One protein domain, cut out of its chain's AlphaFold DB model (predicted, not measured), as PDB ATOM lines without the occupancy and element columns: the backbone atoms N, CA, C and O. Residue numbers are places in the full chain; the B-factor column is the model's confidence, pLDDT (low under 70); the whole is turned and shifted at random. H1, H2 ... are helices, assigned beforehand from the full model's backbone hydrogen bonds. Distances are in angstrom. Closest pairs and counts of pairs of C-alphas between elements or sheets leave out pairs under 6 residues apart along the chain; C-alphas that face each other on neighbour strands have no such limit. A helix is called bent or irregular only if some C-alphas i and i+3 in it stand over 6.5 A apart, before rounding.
ATOM      1  N   ARG A   7     266.593 220.347 249.207       90.88
ATOM      2  CA  ARG A   7     267.302 221.141 248.187       90.88
ATOM      3  C   ARG A   7     267.572 220.359 246.905       90.88
ATOM      4  O   ARG A   7     267.813 220.960 245.871       90.88
ATOM      5  N   GLN A   8     267.545 219.027 246.970       88.50
ATOM      6  CA  GLN A   8     267.659 218.161 245.793       88.50
ATOM      7  C   GLN A   8     266.294 217.875 245.151       88.50
ATOM      8  O   GLN A   8     266.226 217.512 243.980       88.50
ATOM      9  N   VAL A   9     265.204 218.030 245.912       90.44
ATOM     10  CA  VAL A   9     263.832 217.904 245.401       90.44
ATOM     11  C   VAL A   9     263.396 219.202 244.734       90.44
ATOM     12  O   VAL A   9     262.965 219.183 243.588       90.44
ATOM     13  N   LEU A  10     263.594 220.324 245.429       91.88
ATOM     14  CA  LEU A  10     263.372 221.693 244.956       91.88
ATOM     15  C   LEU A  10     264.652 222.262 244.318       91.88
ATOM     16  O   LEU A  10     265.029 223.407 244.559       91.88
ATOM     17  N   ALA A  11     265.380 221.419 243.588       90.50
ATOM     18  CA  ALA A  11     266.660 221.791 243.011       90.50
ATOM     19  C   ALA A  11     266.486 222.775 241.855       90.50
ATOM     20  O   ALA A  11     265.524 222.703 241.093       90.50
ATOM     21  N   PHE A  12     267.476 223.639 241.670       90.06
ATOM     22  CA  PHE A  12     267.527 224.527 240.521       90.06
ATOM     23  C   PHE A  12     268.214 223.818 239.354       90.06
ATOM     24  O   PHE A  12     269.400 223.504 239.438       90.06
ATOM     25  N   THR A  13     267.464 223.534 238.289       87.62
ATOM     26  CA  THR A  13     267.912 222.744 237.123       87.62
ATOM     27  C   THR A  13     268.595 223.553 236.027       87.62
ATOM     28  O   THR A  13     269.191 222.972 235.125       87.62
ATOM     29  N   ALA A  14     268.585 224.881 236.137       88.44
ATOM     30  CA  ALA A  14     269.386 225.783 235.312       88.44
ATOM     31  C   ALA A  14     270.222 226.748 236.182       88.44
ATOM     32  O   ALA A  14     270.044 227.962 236.078       88.44
ATOM     33  N   PRO A  15     271.081 226.241 237.091       90.50
ATOM     34  CA  PRO A  15     271.913 227.089 237.931       90.50
ATOM     35  C   PRO A  15     273.155 227.564 237.164       90.50
ATOM     36  O   PRO A  15     273.655 226.869 236.276       90.50
ATOM     37  N   ASP A  16     273.718 228.698 237.573       89.50
ATOM     38  CA  ASP A  16     275.046 229.101 237.117       89.50
ATOM     39  C   ASP A  16     276.132 228.230 237.769       89.50
ATOM     40  O   ASP A  16     275.931 227.579 238.801       89.50
ATOM     41  N   GLN A  17     277.346 228.282 237.213       88.75
ATOM     42  CA  GLN A  17     278.510 227.525 237.702       88.75
ATOM     43  C   GLN A  17     278.868 227.814 239.170       88.75
ATOM     44  O   GLN A  17     279.512 226.994 239.820       88.75
ATOM     45  N   ASN A  18     278.445 228.966 239.698       91.31
ATOM     46  CA  ASN A  18     278.737 229.406 241.061       91.31
ATOM     47  C   ASN A  18     277.671 228.982 242.087       91.31
ATOM     48  O   ASN A  18     277.781 229.348 243.260       91.31
ATOM     49  N   CYS A  19     276.628 228.246 241.687       91.38
ATOM     50  CA  CYS A  19     275.646 227.746 242.642       91.38
ATOM     51  C   CYS A  19     276.301 226.720 243.587       91.38
ATOM     52  O   CYS A  19     276.812 225.703 243.120       91.38
ATOM     53  N   PRO A  20     276.264 226.916 244.918       87.56
ATOM     54  CA  PRO A  20     276.897 226.000 245.873       87.56
ATOM     55  C   PRO A  20     276.244 224.612 245.916       87.56
ATOM     56  O   PRO A  20     276.847 223.660 246.405       87.56
ATOM     57  N   THR A  21     275.004 224.491 245.440       83.38
ATOM     58  CA  THR A  21     274.233 223.242 245.428       83.38
ATOM     59  C   THR A  21     273.533 223.074 244.078       83.38
ATOM     60  O   THR A  21     272.322 223.296 243.997       83.38
ATOM     61  N   PRO A  22     274.266 222.731 243.003       82.69
ATOM     62  CA  PRO A  22     273.654 222.505 241.698       82.69
ATOM     63  C   PRO A  22     272.714 221.292 241.744       82.69
ATOM     64  O   PRO A  22     272.890 220.386 242.568       82.69
ATOM     65  N   ALA A  23     271.714 221.263 240.858       85.19
ATOM     66  CA  ALA A  23     270.816 220.118 240.740       85.19
ATOM     67  C   ALA A  23     271.583 218.839 240.389       85.19
ATOM     68  O   ALA A  23     272.305 218.784 239.391       85.19
ATOM     69  N   ALA A  24     271.388 217.782 241.178       84.62
ATOM     70  CA  ALA A  24     271.841 216.456 240.789       84.62
ATOM     71  C   ALA A  24     271.068 215.961 239.557       84.62
ATOM     72  O   ALA A  24     269.907 216.306 239.362       84.62
ATOM     73  N   TRP A  25     271.658 215.044 238.786       81.38
ATOM     74  CA  TRP A  25     270.978 214.346 237.680       81.38
ATOM     75  C   TRP A  25     269.709 213.589 238.101       81.38
ATOM     76  O   TRP A  25     268.897 213.205 237.269       81.38
ATOM     77  N   THR A  26     269.536 213.369 239.403       82.62
ATOM     78  CA  THR A  26     268.357 212.750 240.010       82.62
ATOM     79  C   THR A  26     267.315 213.767 240.483       82.62
ATOM     80  O   THR A  26     266.365 213.372 241.166       82.62
ATOM     81  N   ALA A  27     267.481 215.055 240.154       88.56
ATOM     82  CA  ALA A  27     266.517 216.098 240.472       88.56
ATOM     83  C   ALA A  27     265.145 215.753 239.895       88.56
ATOM     84  O   ALA A  27     265.011 215.233 238.782       88.56
ATOM     85  N   PHE A  28     264.117 216.032 240.689       91.19
ATOM     86  CA  PHE A  28     262.759 215.623 240.368       91.19
ATOM     87  C   PHE A  28     262.244 216.270 239.077       91.19
ATOM     88  O   PHE A  28     261.639 215.584 238.254       91.19
ATOM     89  N   GLU A  29     262.594 217.536 238.866       91.44
ATOM     90  CA  GLU A  29     262.292 218.318 237.664       91.44
ATOM     91  C   GLU A  29     262.725 217.610 236.364       91.44
ATOM     92  O   GLU A  29     261.964 217.557 235.404       91.44
ATOM     93  N   TYR A  30     263.892 216.951 236.332       91.31
ATOM     94  CA  TYR A  30     264.322 216.220 235.129       91.31
ATOM     95  C   TYR A  30     263.411 215.030 234.807       91.31
ATOM     96  O   TYR A  30     263.155 214.730 233.644       91.31
ATOM     97  N   SER A  31     262.896 214.343 235.830       90.94
ATOM     98  CA  SER A  31     261.935 213.251 235.623       90.94
ATOM     99  C   SER A  31     260.547 213.772 235.245       90.94
ATOM    100  O   SER A  31     259.846 213.119 234.474       90.94
ATOM    101  N   HIS A  32     260.157 214.937 235.773       94.81
ATOM    102  CA  HIS A  32     258.927 215.647 235.410       94.81
ATOM    103  C   HIS A  32     258.939 216.119 233.949       94.81
ATOM    104  O   HIS A  32     257.902 216.038 233.292       94.81
ATOM    105  N   GLY A  33     260.096 216.520 233.418       94.88
ATOM    106  CA  GLY A  33     260.241 216.948 232.026       94.88
ATOM    107  C   GLY A  33     260.020 215.835 230.992       94.88
ATOM    108  O   GLY A  33     259.616 216.112 229.865       94.88
ATOM    109  N   ASN A  34     260.219 214.563 231.356       94.25
ATOM    110  CA  ASN A  34     260.113 213.453 230.401       94.25
ATOM    111  C   ASN A  34     258.707 213.314 229.777       94.25
ATOM    112  O   ASN A  34     258.629 213.220 228.552       94.25
ATOM    113  N   PRO A  35     257.590 213.336 230.538       94.81
ATOM    114  CA  PRO A  35     256.250 213.360 229.947       94.81
ATOM    115  C   PRO A  35     255.960 214.569 229.051       94.81
ATOM    116  O   PRO A  35     255.305 214.397 228.028       94.81
ATOM    117  N   HIS A  36     256.477 215.759 229.381       97.56
ATOM    118  CA  HIS A  36     256.357 216.938 228.513       97.56
ATOM    119  C   HIS A  36     256.990 216.687 227.139       97.56
ATOM    120  O   HIS A  36     256.370 216.936 226.105       97.56
ATOM    121  N   ILE A  37     258.199 216.118 227.128       96.25
ATOM    122  CA  ILE A  37     258.925 215.773 225.898       96.25
ATOM    123  C   ILE A  37     258.223 214.648 225.135       96.25
ATOM    124  O   ILE A  37     258.096 214.725 223.917       96.25
ATOM    125  N   PHE A  38     257.764 213.615 225.843       93.19
ATOM    126  CA  PHE A  38     257.117 212.451 225.240       93.19
ATOM    127  C   PHE A  38     255.817 212.809 224.514       93.19
ATOM    128  O   PHE A  38     255.590 212.323 223.411       93.19
ATOM    129  N   VAL A  39     254.966 213.642 225.123       94.44
ATOM    130  CA  VAL A  39     253.698 214.051 224.498       94.44
ATOM    131  C   VAL A  39     253.946 215.011 223.330       94.44
ATOM    132  O   VAL A  39     253.275 214.908 222.304       94.44
ATOM    133  N   GLY A  40     254.939 215.901 223.433       95.56
ATOM    134  CA  GLY A  40     255.263 216.832 222.353       95.56
ATOM    135  C   GLY A  40     254.263 217.990 222.238       95.56
ATOM    136  O   GLY A  40     253.520 218.282 223.172       95.56
ATOM    137  N   GLY A  41     254.247 218.672 221.087       96.50
ATOM    138  CA  GLY A  41     253.268 219.729 220.793       96.50
ATOM    139  C   GLY A  41     253.230 220.834 221.853       96.50
ATOM    140  O   GLY A  41     254.278 221.337 222.261       96.50
ATOM    141  N   ASP A  42     252.026 221.184 222.312       97.69
ATOM    142  CA  ASP A  42     251.855 222.141 223.408       97.69
ATOM    143  C   ASP A  42     252.517 221.643 224.696       97.69
ATOM    144  O   ASP A  42     253.257 222.402 225.317       97.69
ATOM    145  N   MET A  43     252.367 220.359 225.053       97.56
ATOM    146  CA  MET A  43     252.992 219.781 226.252       97.56
ATOM    147  C   MET A  43     254.513 219.939 226.291       97.56
ATOM    148  O   MET A  43     255.063 220.015 227.386       97.56
ATOM    149  N   PHE A  44     255.195 220.023 225.149       97.25
ATOM    150  CA  PHE A  44     256.645 220.230 225.107       97.25
ATOM    151  C   PHE A  44     257.061 221.660 225.464       97.25
ATOM    152  O   PHE A  44     258.108 221.854 226.076       97.25
ATOM    153  N   GLN A  45     256.273 222.662 225.070       97.19
ATOM    154  CA  GLN A  45     256.638 224.070 225.198       97.19
ATOM    155  C   GLN A  45     256.168 224.620 226.556       97.19
ATOM    156  O   GLN A  45     254.961 224.751 226.763       97.19
ATOM    157  N   PRO A  46     257.068 225.030 227.478       94.00
ATOM    158  CA  PRO A  46     256.662 225.527 228.795       94.00
ATOM    159  C   PRO A  46     255.603 226.635 228.760       94.00
ATOM    160  O   PRO A  46     254.706 226.647 229.600       94.00
ATOM    161  N   THR A  47     255.653 227.532 227.769       96.75
ATOM    162  CA  THR A  47     254.709 228.656 227.650       96.75
ATOM    163  C   THR A  47     253.319 228.279 227.135       96.75
ATOM    164  O   THR A  47     252.392 229.057 227.344       96.75
ATOM    165  N   THR A  48     253.146 227.122 226.485       97.69
ATOM    166  CA  THR A  48     251.846 226.684 225.934       97.69
ATOM    167  C   THR A  48     251.365 225.347 226.483       97.69
ATOM    168  O   THR A  48     250.225 224.972 226.238       97.69
ATOM    169  N   SER A  49     252.172 224.666 227.298       97.94
ATOM    170  CA  SER A  49     251.871 223.342 227.856       97.94
ATOM    171  C   SER A  49     250.524 223.230 228.559       97.94
ATOM    172  O   SER A  49     249.849 222.219 228.415       97.94
ATOM    173  N   THR A  50     250.075 224.291 229.227       97.50
ATOM    174  CA  THR A  50     248.763 224.341 229.896       97.50
ATOM    175  C   THR A  50     247.558 224.291 228.946       97.50
ATOM    176  O   THR A  50     246.446 224.033 229.413       97.50
ATOM    177  N   ASN A  51     247.751 224.509 227.638       98.12
ATOM    178  CA  ASN A  51     246.701 224.374 226.625       98.12
ATOM    179  C   ASN A  51     246.320 222.905 226.378       98.12
ATOM    180  O   ASN A  51     245.189 222.630 225.974       98.12
ATOM    181  N   ASP A  52     247.232 221.962 226.637       98.00
ATOM    182  CA  ASP A  52     246.937 220.533 226.585       98.00
ATOM    183  C   ASP A  52     246.328 220.079 227.930       98.00
ATOM    184  O   ASP A  52     246.962 220.219 228.980       98.00
ATOM    185  N   PRO A  53     245.112 219.500 227.955       97.50
ATOM    186  CA  PRO A  53     244.467 219.076 229.200       97.50
ATOM    187  C   PRO A  53     245.238 217.991 229.974       97.50
ATOM    188  O   PRO A  53     245.012 217.820 231.179       97.50
ATOM    189  N   ILE A  54     246.156 217.258 229.332       96.50
ATOM    190  CA  ILE A  54     247.026 216.279 229.999       96.50
ATOM    191  C   ILE A  54     247.950 216.968 231.010       96.50
ATOM    192  O   ILE A  54     248.260 216.363 232.040       96.50
ATOM    193  N   PHE A  55     248.313 218.237 230.783       98.19
ATOM    194  CA  PHE A  55     249.150 219.039 231.678       98.19
ATOM    195  C   PHE A  55     248.686 218.957 233.130       98.19
ATOM    196  O   PHE A  55     249.471 218.668 234.033       98.19
ATOM    197  N   TRP A  56     247.386 219.151 233.351       97.56
ATOM    198  CA  TRP A  56     246.809 219.200 234.689       97.56
ATOM    199  C   TRP A  56     246.893 217.845 235.393       97.56
ATOM    200  O   TRP A  56     247.272 217.788 236.560       97.56
ATOM    201  N   ASN A  57     246.644 216.744 234.678       95.50
ATOM    202  CA  ASN A  57     246.780 215.394 235.234       95.50
ATOM    203  C   ASN A  57     248.244 215.045 235.540       95.50
ATOM    204  O   ASN A  57     248.538 214.451 236.580       95.50
ATOM    205  N   HIS A  58     249.167 215.434 234.658       96.44
ATOM    206  CA  HIS A  58     250.605 215.262 234.868       96.44
ATOM    207  C   HIS A  58     251.077 216.031 236.107       96.44
ATOM    208  O   HIS A  58     251.694 215.444 236.996       96.44
ATOM    209  N   HIS A  59     250.708 217.306 236.238       97.75
ATOM    210  CA  HIS A  59     251.092 218.123 237.387       97.75
ATOM    211  C   HIS A  59     250.405 217.704 238.697       97.75
ATOM    212  O   HIS A  59     251.042 217.772 239.747       97.75
ATOM    213  N   SER A  60     249.180 217.165 238.669       96.81
ATOM    214  CA  SER A  60     248.594 216.505 239.849       96.81
ATOM    215  C   SER A  60     249.392 215.269 240.277       96.81
ATOM    216  O   SER A  60     249.575 215.021 241.466       96.81
ATOM    217  N   PHE A  61     249.909 214.483 239.328       95.31
ATOM    218  CA  PHE A  61     250.763 213.339 239.656       95.31
ATOM    219  C   PHE A  61     252.137 213.766 240.197       95.31
ATOM    220  O   PHE A  61     252.687 213.120 241.092       95.31
ATOM    221  N   VAL A  62     252.684 214.867 239.686       96.25
ATOM    222  CA  VAL A  62     253.930 215.471 240.176       96.25
ATOM    223  C   VAL A  62     253.759 215.939 241.621       96.25
ATOM    224  O   VAL A  62     254.589 215.601 242.468       96.25
ATOM    225  N   ASP A  63     252.649 216.614 241.928       96.31
ATOM    226  CA  ASP A  63     252.319 217.030 243.293       96.31
ATOM    227  C   ASP A  63     252.061 215.833 244.226       96.31
ATOM    228  O   ASP A  63     252.559 215.812 245.348       96.31
ATOM    229  N   LEU A  64     251.423 214.753 243.753       95.56
ATOM    230  CA  LEU A  64     251.332 213.497 244.511       95.56
ATOM    231  C   LEU A  64     252.718 212.940 244.886       95.56
ATOM    232  O   LEU A  64     252.920 212.442 245.997       95.56
ATOM    233  N   ILE A  65     253.684 212.951 243.965       94.44
ATOM    234  CA  ILE A  65     255.042 212.469 244.257       94.44
ATOM    235  C   ILE A  65     255.722 213.373 245.292       94.44
ATOM    236  O   ILE A  65     256.375 212.854 246.205       94.44
ATOM    237  N   TRP A  66     255.562 214.690 245.157       94.69
ATOM    238  CA  TRP A  66     256.032 215.672 246.131       94.69
ATOM    239  C   TRP A  66     255.432 215.416 247.516       94.69
ATOM    240  O   TRP A  66     256.179 215.251 248.483       94.69
ATOM    241  N   GLU A  67     254.113 215.263 247.613       95.94
ATOM    242  CA  GLU A  67     253.424 215.054 248.883       95.94
ATOM    243  C   GLU A  67     253.829 213.740 249.553       95.94
ATOM    244  O   GLU A  67     254.143 213.710 250.744       95.94
ATOM    245  N   ASN A  68     253.945 212.652 248.787       95.06
ATOM    246  CA  ASN A  68     254.462 211.387 249.313       95.06
ATOM    247  C   ASN A  68     255.881 211.532 249.884       95.06
ATOM    248  O   ASN A  68     256.215 210.914 250.899       95.06
ATOM    249  N   TRP A  69     256.732 212.338 249.242       95.31
ATOM    250  CA  TRP A  69     258.066 212.622 249.758       95.31
ATOM    251  C   TRP A  69     258.002 213.452 251.049       95.31
ATOM    252  O   TRP A  69     258.646 213.067 252.028       95.31
ATOM    253  N   ARG A  70     257.180 214.511 251.097       95.81
ATOM    254  CA  ARG A  70     256.957 215.317 252.311       95.81
ATOM    255  C   ARG A  70     256.486 214.458 253.482       95.81
ATOM    256  O   ARG A  70     256.995 214.593 254.596       95.81
ATOM    257  N   LEU A  71     255.548 213.544 253.228       95.38
ATOM    258  CA  LEU A  71     255.010 212.615 254.221       95.38
ATOM    259  C   LEU A  71     256.073 211.668 254.774       95.38
ATOM    260  O   LEU A  71     256.120 211.434 255.981       95.38
ATOM    261  N   ALA A  72     256.951 211.164 253.909       95.56
ATOM    262  CA  ALA A  72     257.980 210.210 254.295       95.56
ATOM    263  C   ALA A  72     259.234 210.853 254.912       95.56
ATOM    264  O   ALA A  72     259.953 210.177 255.650       95.56
ATOM    265  N   ARG A  73     259.563 212.104 254.561       95.69
ATOM    266  CA  ARG A  73     260.890 212.697 254.825       95.69
ATOM    267  C   ARG A  73     260.876 213.966 255.668       95.69
ATOM    268  O   ARG A  73     261.934 214.355 256.155       95.69
ATOM    269  N   GLN A  74     259.721 214.598 255.868       96.50
ATOM    270  CA  GLN A  74     259.612 215.840 256.629       96.50
ATOM    271  C   GLN A  74     258.646 215.692 257.802       96.50
ATOM    272  O   GLN A  74     257.560 215.113 257.690       96.50
ATOM    273  N   THR A  75     259.019 216.295 258.933       97.38
ATOM    274  CA  THR A  75     258.060 216.577 260.006       97.38
ATOM    275  C   THR A  75     257.030 217.585 259.509       97.38
ATOM    276  O   THR A  75     257.296 218.357 258.586       97.38
ATOM    277  N   ARG A  76     255.860 217.630 260.151       96.81
ATOM    278  CA  ARG A  76     254.797 218.558 259.752       96.81
ATOM    279  C   ARG A  76     255.264 220.027 259.733       96.81
ATOM    280  O   ARG A  76     254.919 220.749 258.808       96.81
ATOM    281  N   ALA A  77     256.095 220.434 260.698       97.50
ATOM    282  CA  ALA A  77     256.674 221.781 260.754       97.50
ATOM    283  C   ALA A  77     257.737 222.030 259.665       97.50
ATOM    284  O   ALA A  77     257.818 223.121 259.104       97.50
ATOM    285  N   ALA A  78     258.546 221.017 259.332       97.31
ATOM    286  CA  ALA A  78     259.551 221.137 258.278       97.31
ATOM    287  C   ALA A  78     258.914 221.360 256.895       97.31
ATOM    288  O   ALA A  78     259.464 222.114 256.095       97.31
ATOM    289  N   ARG A  79     257.738 220.770 256.633       96.81
ATOM    290  CA  ARG A  79     257.009 220.943 255.363       96.81
ATOM    291  C   ARG A  79     256.696 222.395 255.043       96.81
ATOM    292  O   ARG A  79     256.731 222.732 253.875       96.81
ATOM    293  N   GLU A  80     256.442 223.220 256.058       97.12
ATOM    294  CA  GLU A  80     256.048 224.630 255.910       97.12
ATOM    295  C   GLU A  80     257.240 225.599 255.885       97.12
ATOM    296  O   GLU A  80     257.061 226.789 255.660       97.12
ATOM    297  N   THR A  81     258.462 225.117 256.137       96.38
ATOM    298  CA  THR A  81     259.639 225.986 256.339       96.38
ATOM    299  C   THR A  81     260.841 225.630 255.467       96.38
ATOM    300  O   THR A  81     261.715 226.468 255.254       96.38
ATOM    301  N   GLN A  82     260.916 224.406 254.942       96.00
ATOM    302  CA  GLN A  82     262.043 223.952 254.129       96.00
ATOM    303  C   GLN A  82     261.898 224.371 252.661       96.00
ATOM    304  O   GLN A  82     261.459 223.594 251.816       96.00
ATOM    305  N   TYR A  83     262.327 225.599 252.373       95.81
ATOM    306  CA  TYR A  83     262.444 226.164 251.029       95.81
ATOM    307  C   TYR A  83     263.915 226.519 250.729       95.81
ATOM    308  O   TYR A  83     264.617 226.970 251.639       95.81
ATOM    309  N   PRO A  84     264.433 226.315 249.499       93.38
ATOM    310  CA  PRO A  84     265.806 226.689 249.158       93.38
ATOM    311  C   PRO A  84     266.093 228.177 249.397       93.38
ATOM    312  O   PRO A  84     265.273 229.040 249.100       93.38
ATOM    313  N   ALA A  85     267.281 228.495 249.912       93.38
ATOM    314  CA  ALA A  85     267.672 229.884 250.123       93.38
ATOM    315  C   ALA A  85     267.750 230.660 248.798       93.38
ATOM    316  O   ALA A  85     268.214 230.135 247.783       93.38
ATOM    317  N   SER A  86     267.358 231.935 248.833       95.12
ATOM    318  CA  SER A  86     267.511 232.852 247.704       95.12
ATOM    319  C   SER A  86     268.986 233.005 247.348       95.12
ATOM    320  O   SER A  86     269.783 233.471 248.165       95.12
ATOM    321  N   ASN A  87     269.356 232.616 246.131       94.00
ATOM    322  CA  ASN A  87     270.722 232.739 245.648       94.00
ATOM    323  C   ASN A  87     270.715 233.046 244.142       94.00
ATOM    324  O   ASN A  87     270.296 232.180 243.371       94.00
ATOM    325  N   PRO A  88     271.210 234.222 243.712       94.25
ATOM    326  CA  PRO A  88     271.202 234.607 242.304       94.25
ATOM    327  C   PRO A  88     272.081 233.711 241.426       94.25
ATOM    328  O   PRO A  88     271.848 233.641 240.229       94.25
ATOM    329  N   ALA A  89     273.061 233.004 242.004       94.12
ATOM    330  CA  ALA A  89     273.849 232.019 241.268       94.12
ATOM    331  C   ALA A  89     273.075 230.715 241.011       94.12
ATOM    332  O   ALA A  89     273.494 229.907 240.192       94.12
ATOM    333  N   CYS A  90     271.978 230.471 241.731       92.75
ATOM    334  CA  CYS A  90     271.204 229.243 241.611       92.75
ATOM    335  C   CYS A  90     269.879 229.439 240.871       92.75
ATOM    336  O   CYS A  90     269.448 228.527 240.175       92.75
ATOM    337  N   SER A  91     269.221 230.590 241.015       93.69
ATOM    338  CA  SER A  91     267.964 230.885 240.322       93.69
ATOM    339  C   SER A  91     267.694 232.378 240.202       93.69
ATOM    340  O   SER A  91     268.279 233.205 240.902       93.69
ATOM    341  N   SER A  92     266.762 232.728 239.312       94.12
ATOM    342  CA  SER A  92     266.257 234.092 239.212       94.12
ATOM    343  C   SER A  92     265.464 234.483 240.464       94.12
ATOM    344  O   SER A  92     264.901 233.638 241.167       94.12
ATOM    345  N   ALA A  93     265.336 235.791 240.704       95.50
ATOM    346  CA  ALA A  93     264.568 236.309 241.835       95.50
ATOM    347  C   ALA A  93     263.101 235.850 241.846       95.50
ATOM    348  O   ALA A  93     262.475 235.842 242.905       95.50
ATOM    349  N   ALA A  94     262.548 235.441 240.699       95.50
ATOM    350  CA  ALA A  94     261.199 234.886 240.599       95.50
ATOM    351  C   ALA A  94     261.005 233.613 241.443       95.50
ATOM    352  O   ALA A  94     259.891 233.361 241.880       95.50
ATOM    353  N   HIS A  95     262.075 232.863 241.731       94.56
ATOM    354  CA  HIS A  95     262.042 231.644 242.552       94.56
ATOM    355  C   HIS A  95     262.408 231.882 244.021       94.56
ATOM    356  O   HIS A  95     262.551 230.936 244.789       94.56
ATOM    357  N   TYR A  96     262.609 233.129 244.445       96.50
ATOM    358  CA  TYR A  96     262.889 233.412 245.851       96.50
ATOM    359  C   TYR A  96     261.637 233.171 246.688       96.50
ATOM    360  O   TYR A  96     260.540 233.549 246.281       96.50
ATOM    361  N   GLY A  97     261.802 232.580 247.874       96.69
ATOM    362  CA  GLY A  97     260.672 232.186 248.719       96.69
ATOM    363  C   GLY A  97     259.707 233.332 249.040       96.69
ATOM    364  O   GLY A  97     258.497 233.146 249.012       96.69
ATOM    365  N   SER A  98     260.248 234.533 249.257       96.69
ATOM    366  CA  SER A  98     259.489 235.748 249.568       96.69
ATOM    367  C   SER A  98     258.950 236.496 248.344       96.69
ATOM    368  O   SER A  98     258.359 237.560 248.511       96.69
ATOM    369  N   ASN A  99     259.225 236.035 247.121       97.56
ATOM    370  CA  ASN A  99     258.705 236.684 245.923       97.56
ATOM    371  C   ASN A  99     257.292 236.177 245.619       97.56
ATOM    372  O   ASN A  99     256.952 235.041 245.951       97.56
ATOM    373  N   THR A 100     256.474 237.020 244.992       97.69
ATOM    374  CA  THR A 100     255.099 236.676 244.619       97.69
ATOM    375  C   THR A 100     255.090 235.470 243.688       97.69
ATOM    376  O   THR A 100     255.781 235.467 242.666       97.69
ATOM    377  N   MET A 101     254.258 234.480 244.007       96.19
ATOM    378  CA  MET A 101     253.985 233.358 243.117       96.19
ATOM    379  C   MET A 101     253.067 233.858 242.000       96.19
ATOM    380  O   MET A 101     251.848 233.826 242.122       96.19
ATOM    381  N   GLN A 102     253.640 234.425 240.941       94.44
ATOM    382  CA  GLN A 102     252.863 235.094 239.895       94.44
ATOM    383  C   GLN A 102     251.868 234.134 239.211       94.44
ATOM    384  O   GLN A 102     252.244 233.000 238.912       94.44
ATOM    385  N   PRO A 103     250.628 234.574 238.907       95.06
ATOM    386  CA  PRO A 103     250.031 235.899 239.151       95.06
ATOM    387  C   PRO A 103     249.269 236.017 240.491       95.06
ATOM    388  O   PRO A 103     248.437 236.907 240.667       95.06
ATOM    389  N   PHE A 104     249.493 235.108 241.438       94.31
ATOM    390  CA  PHE A 104     248.638 234.896 242.604       94.31
ATOM    391  C   PHE A 104     248.926 235.837 243.785       94.31
ATOM    392  O   PHE A 104     249.233 235.398 244.886       94.31
ATOM    393  N   PHE A 105     248.795 237.147 243.594       93.75
ATOM    394  CA  PHE A 105     248.900 238.112 244.695       93.75
ATOM    395  C   PHE A 105     247.735 237.954 245.705       93.75
ATOM    396  O   PHE A 105     246.586 237.834 245.272       93.75
ATOM    397  N   PRO A 106     247.977 237.988 247.037       95.62
ATOM    398  CA  PRO A 106     249.223 238.347 247.729       95.62
ATOM    399  C   PRO A 106     250.155 237.173 248.087       95.62
ATOM    400  O   PRO A 106     251.058 237.361 248.898       95.62
ATOM    401  N   MET A 107     249.956 235.983 247.517       97.31
ATOM    402  CA  MET A 107     250.731 234.790 247.870       97.31
ATOM    403  C   MET A 107     252.171 234.851 247.347       97.31
ATOM    404  O   MET A 107     252.444 235.294 246.226       97.31
ATOM    405  N   VAL A 108     253.101 234.361 248.162       97.88
ATOM    406  CA  VAL A 108     254.520 234.198 247.828       97.88
ATOM    407  C   VAL A 108     254.863 232.729 247.590       97.88
ATOM    408  O   VAL A 108     254.102 231.834 247.951       97.88
ATOM    409  N   ASN A 109     256.020 232.447 246.991       97.38
ATOM    410  CA  ASN A 109     256.422 231.076 246.658       97.38
ATOM    411  C   ASN A 109     256.434 230.124 247.867       97.38
ATOM    412  O   ASN A 109     256.092 228.949 247.726       97.38
ATOM    413  N   THR A 110     256.792 230.608 249.062       97.50
ATOM    414  CA  THR A 110     256.749 229.784 250.284       97.50
ATOM    415  C   THR A 110     255.337 229.426 250.733       97.50
ATOM    416  O   THR A 110     255.183 228.415 251.412       97.50
ATOM    417  N   ASP A 111     254.299 230.162 250.326       97.62
ATOM    418  CA  ASP A 111     252.914 229.802 250.662       97.62
ATOM    419  C   ASP A 111     252.494 228.488 249.988       97.62
ATOM    420  O   ASP A 111     251.645 227.765 250.512       97.62
ATOM    421  N   GLY A 112     253.149 228.115 248.880       95.75
ATOM    422  CA  GLY A 112     252.993 226.814 248.221       95.75
ATOM    423  C   GLY A 112     253.393 225.616 249.095       95.75
ATOM    424  O   GLY A 112     253.020 224.484 248.800       95.75
ATOM    425  N   LEU A 113     254.112 225.841 250.200       97.25
ATOM    426  CA  LEU A 113     254.513 224.794 251.141       97.25
ATOM    427  C   LEU A 113     253.447 224.448 252.191       97.25
ATOM    428  O   LEU A 113     253.620 223.482 252.937       97.25
ATOM    429  N   SER A 114     252.357 225.210 252.274       97.44
ATOM    430  CA  SER A 114     251.359 225.066 253.335       97.44
ATOM    431  C   SER A 114     250.782 223.647 253.431       97.44
ATOM    432  O   SER A 114     250.390 223.045 252.430       97.44
ATOM    433  N   ASN A 115     250.658 223.112 254.653       98.06
ATOM    434  CA  ASN A 115     249.901 221.873 254.869       98.06
ATOM    435  C   ASN A 115     248.385 222.091 254.693       98.06
ATOM    436  O   ASN A 115     247.640 221.128 254.531       98.06
ATOM    437  N   ALA A 116     247.911 223.345 254.687       97.88
ATOM    438  CA  ALA A 116     246.487 223.653 254.577       97.88
ATOM    439  C   ALA A 116     245.856 223.141 253.271       97.88
ATOM    440  O   ALA A 116     244.660 222.852 253.265       97.88
ATOM    441  N   TYR A 117     246.640 222.997 252.196       96.69
ATOM    442  CA  TYR A 117     246.169 222.432 250.930       96.69
ATOM    443  C   TYR A 117     245.714 220.978 251.087       96.69
ATOM    444  O   TYR A 117     244.606 220.627 250.690       96.69
ATOM    445  N   THR A 118     246.525 220.148 251.738       96.56
ATOM    446  CA  THR A 118     246.205 218.733 251.967       96.56
ATOM    447  C   THR A 118     245.278 218.511 253.158       96.56
ATOM    448  O   THR A 118     244.621 217.477 253.240       96.56
ATOM    449  N   ASP A 119     245.201 219.476 254.078       97.38
ATOM    450  CA  ASP A 119     244.294 219.402 255.227       97.38
ATOM    451  C   ASP A 119     242.856 219.811 254.864       97.38
ATOM    452  O   ASP A 119     241.910 219.273 255.436       97.38
ATOM    453  N   ASN A 120     242.676 220.763 253.936       97.69
ATOM    454  CA  ASN A 120     241.376 221.416 253.720       97.69
ATOM    455  C   ASN A 120     240.888 221.451 252.265       97.69
ATOM    456  O   ASN A 120     239.701 221.694 252.055       97.69
ATOM    457  N   LEU A 121     241.761 221.272 251.265       96.75
ATOM    458  CA  LEU A 121     241.394 221.475 249.858       96.75
ATOM    459  C   LEU A 121     241.320 220.166 249.071       96.75
ATOM    460  O   LEU A 121     240.335 219.931 248.372       96.75
ATOM    461  N   TYR A 122     242.343 219.321 249.167       95.81
ATOM    462  CA  TYR A 122     242.389 218.067 248.423       95.81
ATOM    463  C   TYR A 122     243.096 216.958 249.194       95.81
ATOM    464  O   TYR A 122     243.863 217.189 250.121       95.81
TER     465      TYR A 122
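What this domain is: This is residues 7 to 122 of the 196 residues of the protein "Tyrosinase_Cu-bd domain-containing protein" of Ancylostoma ceylanicum (UniProt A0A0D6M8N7). Two helices, H1 and the longer H3, stand side by side and run opposite ways, joined at one end through the short H2 and a loop; near their other end lies a broad base of loops, residues 7 to 27 and 80 to 108, with short H4, H5 and H6 among or beside them. The pair is loosely made, since H1 and H3 come close without clearly touching. The printed part has 116 residues with six named helices, in the order H1 to H6, and no named strand; it is all helix by class, though under half of its residues, 50 of 116, are in named elements. It is compact, with a radius of gyration of the C-alphas of 14.9 A and spans of 41 by 38 by 31 A.

How they stand to each other: After residues 7 to 27, which hold no named element, comes H1, residues 28 to 39. H2, residues 41 to 44, and H1 touch only at the corner by their tight link, H1 with residues 36 to 38 alone; the closest C-alphas, of His 36 and Phe 44, are 4.7 A apart. H3, residues 54 to 73, is close to H1 but not clearly touching: the closest C-alphas, of His 32 and Val 62, are 6.9 A apart. These two run opposite ways at a shallow tilt of 20 degrees. H4, residues 76 to 79, is close to H3 but not clearly touching, with the closest C-alphas, of Arg 70 and Arg 79, 6.4 A apart. H5, residues 109 to 113, is close to H4 but not clearly touching, with the closest C-alphas, of Arg 79 and Leu 113, 6.2 A apart. H6, residues 116 to 120, is apart from the other five helices. In H3 and H6 every O i to N i+4 pair is within hydrogen-bond range; in H1 5 of 8 are, in H5 0 of 1, beside 2 of 2 O i to N i+3 pairs, and H2 and H4 are too short for such a pair.

Where its parts are: H1 begins at C-alpha 28, (262.759, 215.623, 240.368), and is 18.3 A long; it is neither bent nor irregular, but only just: C-alphas 32 and 35 are 6.5 A apart. H3 is 28.7 A long and ends at C-alpha 73, (260.890, 212.697, 254.825). H2 and H4 measure 5.5 A each, H5 8.0 A and H6 5.6 A, ending at C-alpha 120, (241.376, 221.416, 253.720).

The domain as a whole: The C-alphas farthest apart, of Gln 17 and Asn 120, are 40.9 A apart. The printed part has no cut. The link from H4 to H5 is long, 29 residues. The mean pLDDT of the printed part is 94.5, and no printed residue is under 70.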